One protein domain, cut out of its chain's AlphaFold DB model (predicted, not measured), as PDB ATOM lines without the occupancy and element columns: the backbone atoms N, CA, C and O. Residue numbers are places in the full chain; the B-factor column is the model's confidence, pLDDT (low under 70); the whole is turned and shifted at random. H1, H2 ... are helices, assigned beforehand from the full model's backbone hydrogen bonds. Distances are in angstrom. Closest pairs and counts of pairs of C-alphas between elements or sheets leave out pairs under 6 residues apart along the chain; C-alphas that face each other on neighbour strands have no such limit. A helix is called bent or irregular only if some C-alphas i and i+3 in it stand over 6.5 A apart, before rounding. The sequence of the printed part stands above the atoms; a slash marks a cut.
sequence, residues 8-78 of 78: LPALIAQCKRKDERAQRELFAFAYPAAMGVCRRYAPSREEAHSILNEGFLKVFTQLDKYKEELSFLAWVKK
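What this domain is: This is residues 8 to 78 of the 78 residues of the protein "RNA polymerase, sigma-24 subunit, ecf subfamily protein" of Nitritalea halalkaliphila LW7 (UniProt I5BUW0). Two long, kinked helices, H3 and H2, cross each other at a steep angle and run opposite ways, joined at one end of the domain by a short link; the first helix, H1, lies across the other end and touches both. The short last helix, H4, comes near both long helices without clearly touching either. The printed part has 71 residues with four named helices in the order H1, H2, H3, H4 and no named strand, and the class is all helix. The whole is compact, with a radius of gyration of the C-alphas of 12.1 A, and the C-alphas span 35 by 23 by 17 A.

Where its parts are: H3, the longest helix, holds residues 45 to 65 and measures 29.8 A from first to last C-alpha; it ends with C-alpha 65 at (-46.347, -37.170, 30.968). H2 holds residues 20 to 38 and measures 23.3 A. H1 holds residues 8 to 16, measures 12.3 A and begins with C-alpha 8 at (-35.884, -33.432, 42.034). H4 holds residues 72 to 76, 6.2 A long, and ends with C-alpha 76 at (-37.481, -43.774, 33.518). H2 has a kink of 58 degrees near residue 32, and H3 one of 30 degrees near residue 59. Both are irregular: C-alphas 29 and 32 of H2 are 7.3 A apart, and C-alphas 61 and 64 of H3 are 7.6 A apart.

How they stand to each other: H3 and H2 touch, at a steep tilt of 53 degrees, opposite ways; their closest C-alphas, those of Ala 48 and Cys 38, are 5.1 A apart. H1 touches H3 with residues 60 to 64 of H3 alone, about perpendicular at 85 degrees; the closest C-alphas are those of Lys 16 and Asp 64, 6.2 A apart. H1 touches H2 with residues 22 to 26 of H2 alone, opposite ways at a steep tilt of 68 degrees, only just short of about perpendicular; the closest C-alphas, those of Cys 15 and Gln 23, are 5.3 A apart. H4 is close but not clearly touching to H3, where the closest C-alphas, those of Val 59 and Val 76, are 6.5 A apart. H4 is also close but not clearly touching to H2, with the C-alphas of Ala 30 and Leu 73 closest at 7.4 A. H1 and H4 are only just apart, with their closest C-alphas at 8.4 A. Every O i to N i+4 pair is within hydrogen-bond range in H1 and H4, against 13 of 15 in H2 and 15 of 17 in H3.

The domain as a whole: The two C-alphas farthest apart are those of Ala 10 and Pro 43, at 35.7 A. The printed part has no cut and ends at Lys 78, the chain's last residue. The link from H1 to H2 is tight, and those from H2 to H3 and from H3 to H4 are short. The mean pLDDT of the printed part is 90.4, that of H4 is 84, and no printed residue is under 70.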
ATOM      1  N   LEU A   8     -35.512 -32.692  43.240       86.19
ATOM      2  CA  LEU A   8     -35.884 -33.432  42.034       86.19
ATOM      3  C   LEU A   8     -37.192 -32.925  41.387       86.19
ATOM      4  O   LEU A   8     -37.185 -32.725  40.172       86.19
ATOM      5  N   PRO A   9     -38.277 -32.623  42.132       88.25
ATOM      6  CA  PRO A   9     -39.481 -32.035  41.538       88.25
ATOM      7  C   PRO A   9     -39.202 -30.685  40.862       88.25
ATOM      8  O   PRO A   9     -39.617 -30.449  39.727       88.25
ATOM      9  N   ALA A  10     -38.416 -29.818  41.509       90.56
ATOM     10  CA  ALA A  10     -38.037 -28.521  40.952       90.56
ATOM     11  C   ALA A  10     -37.161 -28.662  39.695       90.56
ATOM     12  O   ALA A  10     -37.318 -27.895  38.742       90.56
ATOM     13  N   LEU A  11     -36.268 -29.654  39.676       91.62
ATOM     14  CA  LEU A  11     -35.416 -29.965  38.533       91.62
ATOM     15  C   LEU A  11     -36.239 -30.478  37.346       91.62
ATOM     16  O   LEU A  11     -36.056 -30.027  36.215       91.62
ATOM     17  N   ILE A  12     -37.209 -31.356  37.603       91.06
ATOM     18  CA  ILE A  12     -38.146 -31.861  36.595       91.06
ATOM     19  C   ILE A  12     -39.007 -30.723  36.038       91.06
ATOM     20  O   ILE A  12     -39.173 -30.623  34.824       91.06
ATOM     21  N   ALA A  13     -39.499 -29.817  36.889       91.88
ATOM     22  CA  ALA A  13     -40.246 -28.641  36.448       91.88
ATOM     23  C   ALA A  13     -39.411 -27.718  35.539       91.88
ATOM     24  O   ALA A  13     -39.927 -27.170  34.567       91.88
ATOM     25  N   GLN A  14     -38.111 -27.560  35.809       93.81
ATOM     26  CA  GLN A  14     -37.196 -26.834  34.920       93.81
ATOM     27  C   GLN A  14     -36.945 -27.589  33.607       93.81
ATOM     28  O   GLN A  14     -36.989 -26.986  32.537       93.81
ATOM     29  N   CYS A  15     -36.785 -28.913  33.657       93.56
ATOM     30  CA  CYS A  15     -36.627 -29.738  32.460       93.56
ATOM     31  C   CYS A  15     -37.855 -29.673  31.534       93.56
ATOM     32  O   CYS A  15     -37.684 -29.599  30.318       93.56
ATOM     33  N   LYS A  16     -39.078 -29.634  32.091       91.38
ATOM     34  CA  LYS A  16     -40.331 -29.427  31.332       91.38
ATOM     35  C   LYS A  16     -40.355 -28.078  30.599       91.38
ATOM     36  O   LYS A  16     -40.923 -27.960  29.521       91.38
ATOM     37  N   ARG A  17     -39.654 -27.069  31.129       93.94
ATOM     38  CA  ARG A  17     -39.433 -25.769  30.468       93.94
ATOM     39  C   ARG A  17     -38.287 -25.781  29.449       93.94
ATOM     40  O   ARG A  17     -37.909 -24.722  28.962       93.94
ATOM     41  N   LYS A  18     -37.748 -26.959  29.114       91.38
ATOM     42  CA  LYS A  18     -36.602 -27.152  28.210       91.38
ATOM     43  C   LYS A  18     -35.328 -26.435  28.668       91.38
ATOM     44  O   LYS A  18     -34.501 -26.059  27.844       91.38
ATOM     45  N   ASP A  19     -35.154 -26.265  29.979       95.25
ATOM     46  CA  ASP A  19     -33.913 -25.727  30.529       95.25
ATOM     47  C   ASP A  19     -32.768 -26.741  30.343       95.25
ATOM     48  O   ASP A  19     -32.767 -27.828  30.926       95.25
ATOM     49  N   GLU A  20     -31.781 -26.385  29.521       93.25
ATOM     50  CA  GLU A  20     -30.646 -27.255  29.198       93.25
ATOM     51  C   GLU A  20     -29.742 -27.550  30.404       93.25
ATOM     52  O   GLU A  20     -29.048 -28.568  30.436       93.25
ATOM     53  N   ARG A  21     -29.660 -26.640  31.382       95.19
ATOM     54  CA  ARG A  21     -28.870 -26.864  32.602       95.19
ATOM     55  C   ARG A  21     -29.571 -27.901  33.465       95.19
ATOM     56  O   ARG A  21     -28.928 -28.862  33.880       95.19
ATOM     57  N   ALA A  22     -30.885 -27.766  33.625       94.38
ATOM     58  CA  ALA A  22     -31.690 -28.732  34.355       94.38
ATOM     59  C   ALA A  22     -31.650 -30.124  33.707       94.38
ATOM     60  O   ALA A  22     -31.479 -31.124  34.402       94.38
ATOM     61  N   GLN A  23     -31.737 -30.206  32.374       93.56
ATOM     62  CA  GLN A  23     -31.635 -31.480  31.652       93.56
ATOM     63  C   GLN A  23     -30.269 -32.145  31.858       93.56
ATOM     64  O   GLN A  23     -30.206 -33.350  32.107       93.56
ATOM     65  N   ARG A  24     -29.178 -31.369  31.814       94.06
ATOM     66  CA  ARG A  24     -27.821 -31.868  32.097       94.06
ATOM     67  C   ARG A  24     -27.680 -32.390  33.522       94.06
ATOM     68  O   ARG A  24     -27.098 -33.452  33.722       94.06
ATOM     69  N   GLU A  25     -28.220 -31.672  34.499       94.06
ATOM     70  CA  GLU A  25     -28.177 -32.081  35.905       94.06
ATOM     71  C   GLU A  25     -29.016 -33.345  36.150       94.06
ATOM     72  O   GLU A  25     -28.536 -34.291  36.776       94.06
ATOM     73  N   LEU A  26     -30.220 -33.427  35.571       91.69
ATOM     74  CA  LEU A  26     -31.082 -34.607  35.677       91.69
ATOM     75  C   LEU A  26     -30.447 -35.833  35.008       91.69
ATOM     76  O   LEU A  26     -30.504 -36.941  35.551       91.69
ATOM     77  N   PHE A  27     -29.804 -35.632  33.855       92.38
ATOM     78  CA  PHE A  27     -29.022 -36.663  33.181       92.38
ATOM     79  C   PHE A  27     -27.872 -37.147  34.066       92.38
ATOM     80  O   PHE A  27     -27.769 -38.342  34.324       92.38
ATOM     81  N   ALA A  28     -27.039 -36.236  34.577       91.62
ATOM     82  CA  ALA A  28     -25.893 -36.578  35.417       91.62
ATOM     83  C   ALA A  28     -26.306 -37.335  36.689       91.62
ATOM     84  O   ALA A  28     -25.648 -38.306  37.064       91.62
ATOM     85  N   PHE A  29     -27.422 -36.940  37.307       89.69
ATOM     86  CA  PHE A  29     -27.994 -37.617  38.467       89.69
ATOM     87  C   PHE A  29     -28.387 -39.070  38.161       89.69
ATOM     88  O   PHE A  29     -28.042 -39.989  38.905       89.69
ATOM     89  N   ALA A  30     -29.102 -39.299  37.058       88.94
ATOM     90  CA  ALA A  30     -29.630 -40.620  36.726       88.94
ATOM     91  C   ALA A  30     -28.640 -41.499  35.934       88.94
ATOM     92  O   ALA A  30     -28.815 -42.720  35.871       88.94
ATOM     93  N   TYR A  31     -27.569 -40.917  35.387       91.19
ATOM     94  CA  TYR A  31     -26.586 -41.596  34.545       91.19
ATOM     95  C   TYR A  31     -25.928 -42.821  35.206       91.19
ATOM     96  O   TYR A  31     -25.936 -43.876  34.572       91.19
ATOM     97  N   PRO A  32     -25.409 -42.790  36.456       91.06
ATOM     98  CA  PRO A  32     -24.764 -43.965  37.054       91.06
ATOM     99  C   PRO A  32     -25.708 -45.168  37.166       91.06
ATOM    100  O   PRO A  32     -25.327 -46.300  36.860       91.06
ATOM    101  N   ALA A  33     -26.961 -44.916  37.556       89.06
ATOM    102  CA  ALA A  33     -27.979 -45.949  37.692       89.06
ATOM    103  C   ALA A  33     -28.438 -46.482  36.326       89.06
ATOM    104  O   ALA A  33     -28.526 -47.697  36.144       89.06
ATOM    105  N   ALA A  34     -28.701 -45.596  35.362       90.19
ATOM    106  CA  ALA A  34     -29.131 -45.971  34.017       90.19
ATOM    107  C   ALA A  34     -28.024 -46.709  33.246       90.19
ATOM    108  O   ALA A  34     -28.280 -47.748  32.644       90.19
ATOM    109  N   MET A  35     -26.774 -46.252  33.344       93.25
ATOM    110  CA  MET A  35     -25.620 -46.889  32.703       93.25
ATOM    111  C   MET A  35     -25.407 -48.317  33.219       93.25
ATOM    112  O   MET A  35     -25.092 -49.219  32.442       93.25
ATOM    113  N   GLY A  36     -25.625 -48.551  34.518       92.06
ATOM    114  CA  GLY A  36     -25.594 -49.894  35.100       92.06
ATOM    115  C   GLY A  36     -26.652 -50.841  34.519       92.06
ATOM    116  O   GLY A  36     -26.422 -52.047  34.473       92.06
ATOM    117  N   VAL A  37     -27.785 -50.309  34.049       90.19
ATOM    118  CA  VAL A  37     -28.818 -51.078  33.339       90.19
ATOM    119  C   VAL A  37     -28.416 -51.291  31.881       90.19
ATOM    120  O   VAL A  37     -28.369 -52.435  31.444       90.19
ATOM    121  N   CYS A  38     -28.055 -50.233  31.146       92.81
ATOM    122  CA  CYS A  38     -27.694 -50.317  29.726       92.81
ATOM    123  C   CYS A  38     -26.539 -51.298  29.472       92.81
ATOM    124  O   CYS A  38     -26.603 -52.093  28.540       92.81
ATOM    125  N   ARG A  39     -25.524 -51.331  30.346       93.94
ATOM    126  CA  ARG A  39     -24.399 -52.279  30.236       93.94
ATOM    127  C   ARG A  39     -24.786 -53.754  30.342       93.94
ATOM    128  O   ARG A  39     -23.986 -54.594  29.957       93.94
ATOM    129  N   ARG A  40     -25.966 -54.088  30.871       91.94
ATOM    130  CA  ARG A  40     -26.451 -55.480  30.910       91.94
ATOM    131  C   ARG A  40     -26.957 -55.960  29.553       91.94
ATOM    132  O   ARG A  40     -27.071 -57.161  29.354       91.94
ATOM    133  N   TYR A  41     -27.274 -55.025  28.661       89.88
ATOM    134  CA  TYR A  41     -27.899 -55.293  27.368       89.88
ATOM    135  C   TYR A  41     -27.037 -54.850  26.180       89.88
ATOM    136  O   TYR A  41     -27.335 -55.221  25.053       89.88
ATOM    137  N   ALA A  42     -25.977 -54.076  26.421       94.81
ATOM    138  CA  ALA A  42     -25.073 -53.589  25.391       94.81
ATOM    139  C   ALA A  42     -23.789 -54.438  25.325       94.81
ATOM    140  O   ALA A  42     -23.197 -54.715  26.371       94.81
ATOM    141  N   PRO A  43     -23.301 -54.791  24.125       92.25
ATOM    142  CA  PRO A  43     -22.076 -55.574  23.955       92.25
ATOM    143  C   PRO A  43     -20.802 -54.746  24.195       92.25
ATOM    144  O   PRO A  43     -19.733 -55.306  24.425       92.25
ATOM    145  N   SER A  44     -20.895 -53.414  24.172       96.31
ATOM    146  CA  SER A  44     -19.779 -52.508  24.441       96.31
ATOM    147  C   SER A  44     -20.208 -51.319  25.300       96.31
ATOM    148  O   SER A  44     -21.391 -51.001  25.445       96.31
ATOM    149  N   ARG A  45     -19.224 -50.624  25.881       92.88
ATOM    150  CA  ARG A  45     -19.480 -49.393  26.640       92.88
ATOM    151  C   ARG A  45     -20.027 -48.281  25.743       92.88
ATOM    152  O   ARG A  45     -20.890 -47.542  26.198       92.88
ATOM    153  N   GLU A  46     -19.520 -48.144  24.520       95.50
ATOM    154  CA  GLU A  46     -19.995 -47.134  23.562       95.50
ATOM    155  C   GLU A  46     -21.449 -47.380  23.178       95.50
ATOM    156  O   GLU A  46     -22.259 -46.460  23.223       95.50
ATOM    157  N   GLU A  47     -21.818 -48.631  22.922       95.44
ATOM    158  CA  GLU A  47     -23.203 -48.975  22.610       95.44
ATOM    159  C   GLU A  47     -24.128 -48.760  23.815       95.44
ATOM    160  O   GLU A  47     -25.233 -48.239  23.669       95.44
ATOM    161  N   ALA A  48     -23.643 -49.030  25.035       95.62
ATOM    162  CA  ALA A  48     -24.373 -48.700  26.259       95.62
ATOM    163  C   ALA A  48     -24.631 -47.190  26.390       95.62
ATOM    164  O   ALA A  48     -25.703 -46.792  26.844       95.62
ATOM    165  N   HIS A  49     -23.664 -46.353  25.996       94.31
ATOM    166  CA  HIS A  49     -23.826 -44.897  25.961       94.31
ATOM    167  C   HIS A  49     -24.842 -44.458  24.915       94.31
ATOM    168  O   HIS A  49     -25.688 -43.629  25.234       94.31
ATOM    169  N   SER A  50     -24.801 -45.015  23.704       95.31
ATOM    170  CA  SER A  50     -25.778 -44.695  22.656       95.31
ATOM    171  C   SER A  50     -27.201 -45.048  23.088       95.31
ATOM    172  O   SER A  50     -28.079 -44.185  23.055       95.31
ATOM    173  N   ILE A  51     -27.410 -46.260  23.617       93.88
ATOM    174  CA  ILE A  51     -28.707 -46.703  24.154       93.88
ATOM    175  C   ILE A  51     -29.179 -45.772  25.275       93.88
ATOM    176  O   ILE A  51     -30.348 -45.385  25.320       93.88
ATOM    177  N   LEU A  52     -28.276 -45.400  26.185       93.81
ATOM    178  CA  LEU A  52     -28.596 -44.490  27.278       93.81
ATOM    179  C   LEU A  52     -28.999 -43.107  26.749       93.81
ATOM    180  O   LEU A  52     -30.017 -42.572  27.181       93.81
ATOM    181  N   ASN A  53     -28.245 -42.546  25.804       92.44
ATOM    182  CA  ASN A  53     -28.533 -41.239  25.215       92.44
ATOM    183  C   ASN A  53     -29.898 -41.227  24.513       92.44
ATOM    184  O   ASN A  53     -30.701 -40.325  24.749       92.44
ATOM    185  N   GLU A  54     -30.206 -42.253  23.717       93.19
ATOM    186  CA  GLU A  54     -31.522 -42.412  23.089       93.19
ATOM    187  C   GLU A  54     -32.649 -42.559  24.120       93.19
ATOM    188  O   GLU A  54     -33.720 -41.961  23.975       93.19
ATOM    189  N   GLY A  55     -32.408 -43.317  25.193       92.62
ATOM    190  CA  GLY A  55     -33.339 -43.445  26.311       92.62
ATOM    191  C   GLY A  55     -33.624 -42.101  26.981       92.62
ATOM    192  O   GLY A  55     -34.783 -41.746  27.198       92.62
ATOM    193  N   PHE A  56     -32.591 -41.300  27.243       92.38
ATOM    194  CA  PHE A  56     -32.758 -39.984  27.860       92.38
ATOM    195  C   PHE A  56     -33.423 -38.960  26.936       92.38
ATOM    196  O   PHE A  56     -34.216 -38.149  27.410       92.38
ATOM    197  N   LEU A  57     -33.202 -39.029  25.620       91.94
ATOM    198  CA  LEU A  57     -33.974 -38.230  24.662       91.94
ATOM    199  C   LEU A  57     -35.477 -38.538  24.771       91.94
ATOM    200  O   LEU A  57     -36.303 -37.621  24.802       91.94
ATOM    201  N   LYS A  58     -35.852 -39.818  24.908       91.94
ATOM    202  CA  LYS A  58     -37.253 -40.217  25.144       91.94
ATOM    203  C   LYS A  58     -37.782 -39.705  26.483       91.94
ATOM    204  O   LYS A  58     -38.916 -39.241  26.545       91.94
ATOM    205  N   VAL A  59     -36.966 -39.746  27.534       92.31
ATOM    206  CA  VAL A  59     -37.308 -39.201  28.858       92.31
ATOM    207  C   VAL A  59     -37.622 -37.710  28.770       92.31
ATOM    208  O   VAL A  59     -38.687 -37.298  29.217       92.31
ATOM    209  N   PHE A  60     -36.753 -36.900  28.158       91.75
ATOM    210  CA  PHE A  60     -36.961 -35.452  28.067       91.75
ATOM    211  C   PHE A  60     -38.145 -35.075  27.175       91.75
ATOM    212  O   PHE A  60     -38.894 -34.162  27.510       91.75
ATOM    213  N   THR A  61     -38.356 -35.798  26.074       91.69
ATOM    214  CA  THR A  61     -39.493 -35.556  25.166       91.69
ATOM    215  C   THR A  61     -40.834 -36.010  25.739       91.69
ATOM    216  O   THR A  61     -41.876 -35.526  25.305       91.69
ATOM    217  N   GLN A  62     -40.835 -36.922  26.713       91.88
ATOM    218  CA  GLN A  62     -42.048 -37.410  27.373       91.88
ATOM    219  C   GLN A  62     -42.197 -36.922  28.811       91.88
ATOM    220  O   GLN A  62     -43.125 -37.345  29.502       91.88
ATOM    221  N   LEU A  63     -41.318 -36.030  29.268       91.25
ATOM    222  CA  LEU A  63     -41.281 -35.597  30.659       91.25
ATOM    223  C   LEU A  63     -42.583 -34.915  31.089       91.25
ATOM    224  O   LEU A  63     -42.966 -35.005  32.250       91.25
ATOM    225  N   ASP A  64     -43.322 -34.310  30.159       88.19
ATOM    226  CA  ASP A  64     -44.649 -33.737  30.417       88.19
ATOM    227  C   ASP A  64     -45.673 -34.776  30.899       88.19
ATOM    228  O   ASP A  64     -46.579 -34.442  31.660       88.19
ATOM    229  N   LYS A  65     -45.501 -36.050  30.523       88.81
ATOM    230  CA  LYS A  65     -46.347 -37.170  30.968       88.81
ATOM    231  C   LYS A  65     -45.967 -37.694  32.353       88.81
ATOM    232  O   LYS A  65     -46.712 -38.491  32.925       88.81
ATOM    233  N   TYR A  66     -44.810 -37.298  32.884       88.94
ATOM    234  CA  TYR A  66     -44.388 -37.692  34.219       88.94
ATOM    235  C   TYR A  66     -45.221 -36.967  35.280       88.94
ATOM    236  O   TYR A  66     -45.332 -35.731  35.283       88.94
ATOM    237  N   LYS A  67     -45.764 -37.765  36.203       83.12
ATOM    238  CA  LYS A  67     -46.479 -37.315  37.393       83.12
ATOM    239  C   LYS A  67     -45.600 -37.522  38.621       83.12
ATOM    240  O   LYS A  67     -45.058 -38.608  38.811       83.12
ATOM    241  N   GLU A  68     -45.517 -36.499  39.463       78.62
ATOM    242  CA  GLU A  68     -44.675 -36.471  40.674       78.62
ATOM    243  C   GLU A  68     -45.072 -37.527  41.722       78.62
ATOM    244  O   GLU A  68     -44.288 -37.858  42.603       78.62
ATOM    245  N   GLU A  69     -46.262 -38.114  41.574       80.38
ATOM    246  CA  GLU A  69     -46.779 -39.249  42.348       80.38
ATOM    247  C   GLU A  69     -45.915 -40.517  42.198       80.38
ATOM    248  O   GLU A  69     -45.921 -41.397  43.060       80.38
ATOM    249  N   LEU A  70     -45.187 -40.637  41.081       79.88
ATOM    250  CA  LEU A  70     -44.331 -41.775  40.759       79.88
ATOM    251  C   LEU A  70     -42.864 -41.437  41.022       79.88
ATOM    252  O   LEU A  70     -42.393 -40.349  40.702       79.88
ATOM    253  N   SER A  71     -42.084 -42.405  41.508       84.38
ATOM    254  CA  SER A  71     -40.624 -42.255  41.560       84.38
ATOM    255  C   SER A  71     -40.065 -42.031  40.152       84.38
ATOM    256  O   SER A  71     -40.297 -42.841  39.254       84.38
ATOM    257  N   PHE A  72     -39.292 -40.958  39.962       84.94
ATOM    258  CA  PHE A  72     -38.688 -40.627  38.669       84.94
ATOM    259  C   PHE A  72     -37.858 -41.788  38.107       84.94
ATOM    260  O   PHE A  72     -38.037 -42.179  36.959       84.94
ATOM    261  N   LEU A  73     -37.014 -42.416  38.933       80.94
ATOM    262  CA  LEU A  73     -36.200 -43.560  38.505       80.94
ATOM    263  C   LEU A  73     -37.045 -44.786  38.137       80.94
ATOM    264  O   LEU A  73     -36.619 -45.581  37.304       80.94
ATOM    265  N   ALA A  74     -38.215 -44.965  38.755       83.88
ATOM    266  CA  ALA A  74     -39.138 -46.034  38.382       83.88
ATOM    267  C   ALA A  74     -39.837 -45.731  37.049       83.88
ATOM    268  O   ALA A  74     -40.021 -46.636  36.243       83.88
ATOM    269  N   TRP A  75     -40.178 -44.464  36.799       87.19
ATOM    270  CA  TRP A  75     -40.777 -44.022  35.541       87.19
ATOM    271  C   TRP A  75     -39.797 -44.098  34.364       87.19
ATOM    272  O   TRP A  75     -40.170 -44.589  33.309       87.19
ATOM    273  N   VAL A  76     -38.533 -43.702  34.555       83.94
ATOM    274  CA  VAL A  76     -37.481 -43.774  33.518       83.94
ATOM    275  C   VAL A  76     -37.160 -45.212  33.098       83.94
ATOM    276  O   VAL A  76     -36.744 -45.451  31.970       83.94
ATOM    277  N   LYS A  77     -37.329 -46.184  33.999       76.25
ATOM    278  CA  LYS A  77     -37.102 -47.610  33.710       76.25
ATOM    279  C   LYS A  77     -38.263 -48.284  32.970       76.25
ATOM    280  O   LYS A  77     -38.151 -49.474  32.681       76.25
ATOM    281  N   LYS A  78     -39.370 -47.575  32.753       70.31
ATOM    282  CA  LYS A  78     -40.595 -48.100  32.148       70.31
ATOM    283  C   LYS A  78     -40.614 -47.838  30.646       70.31
ATOM    284  O   LYS A  78     -41.085 -48.743  29.929       70.31
TER     285      LYS A  78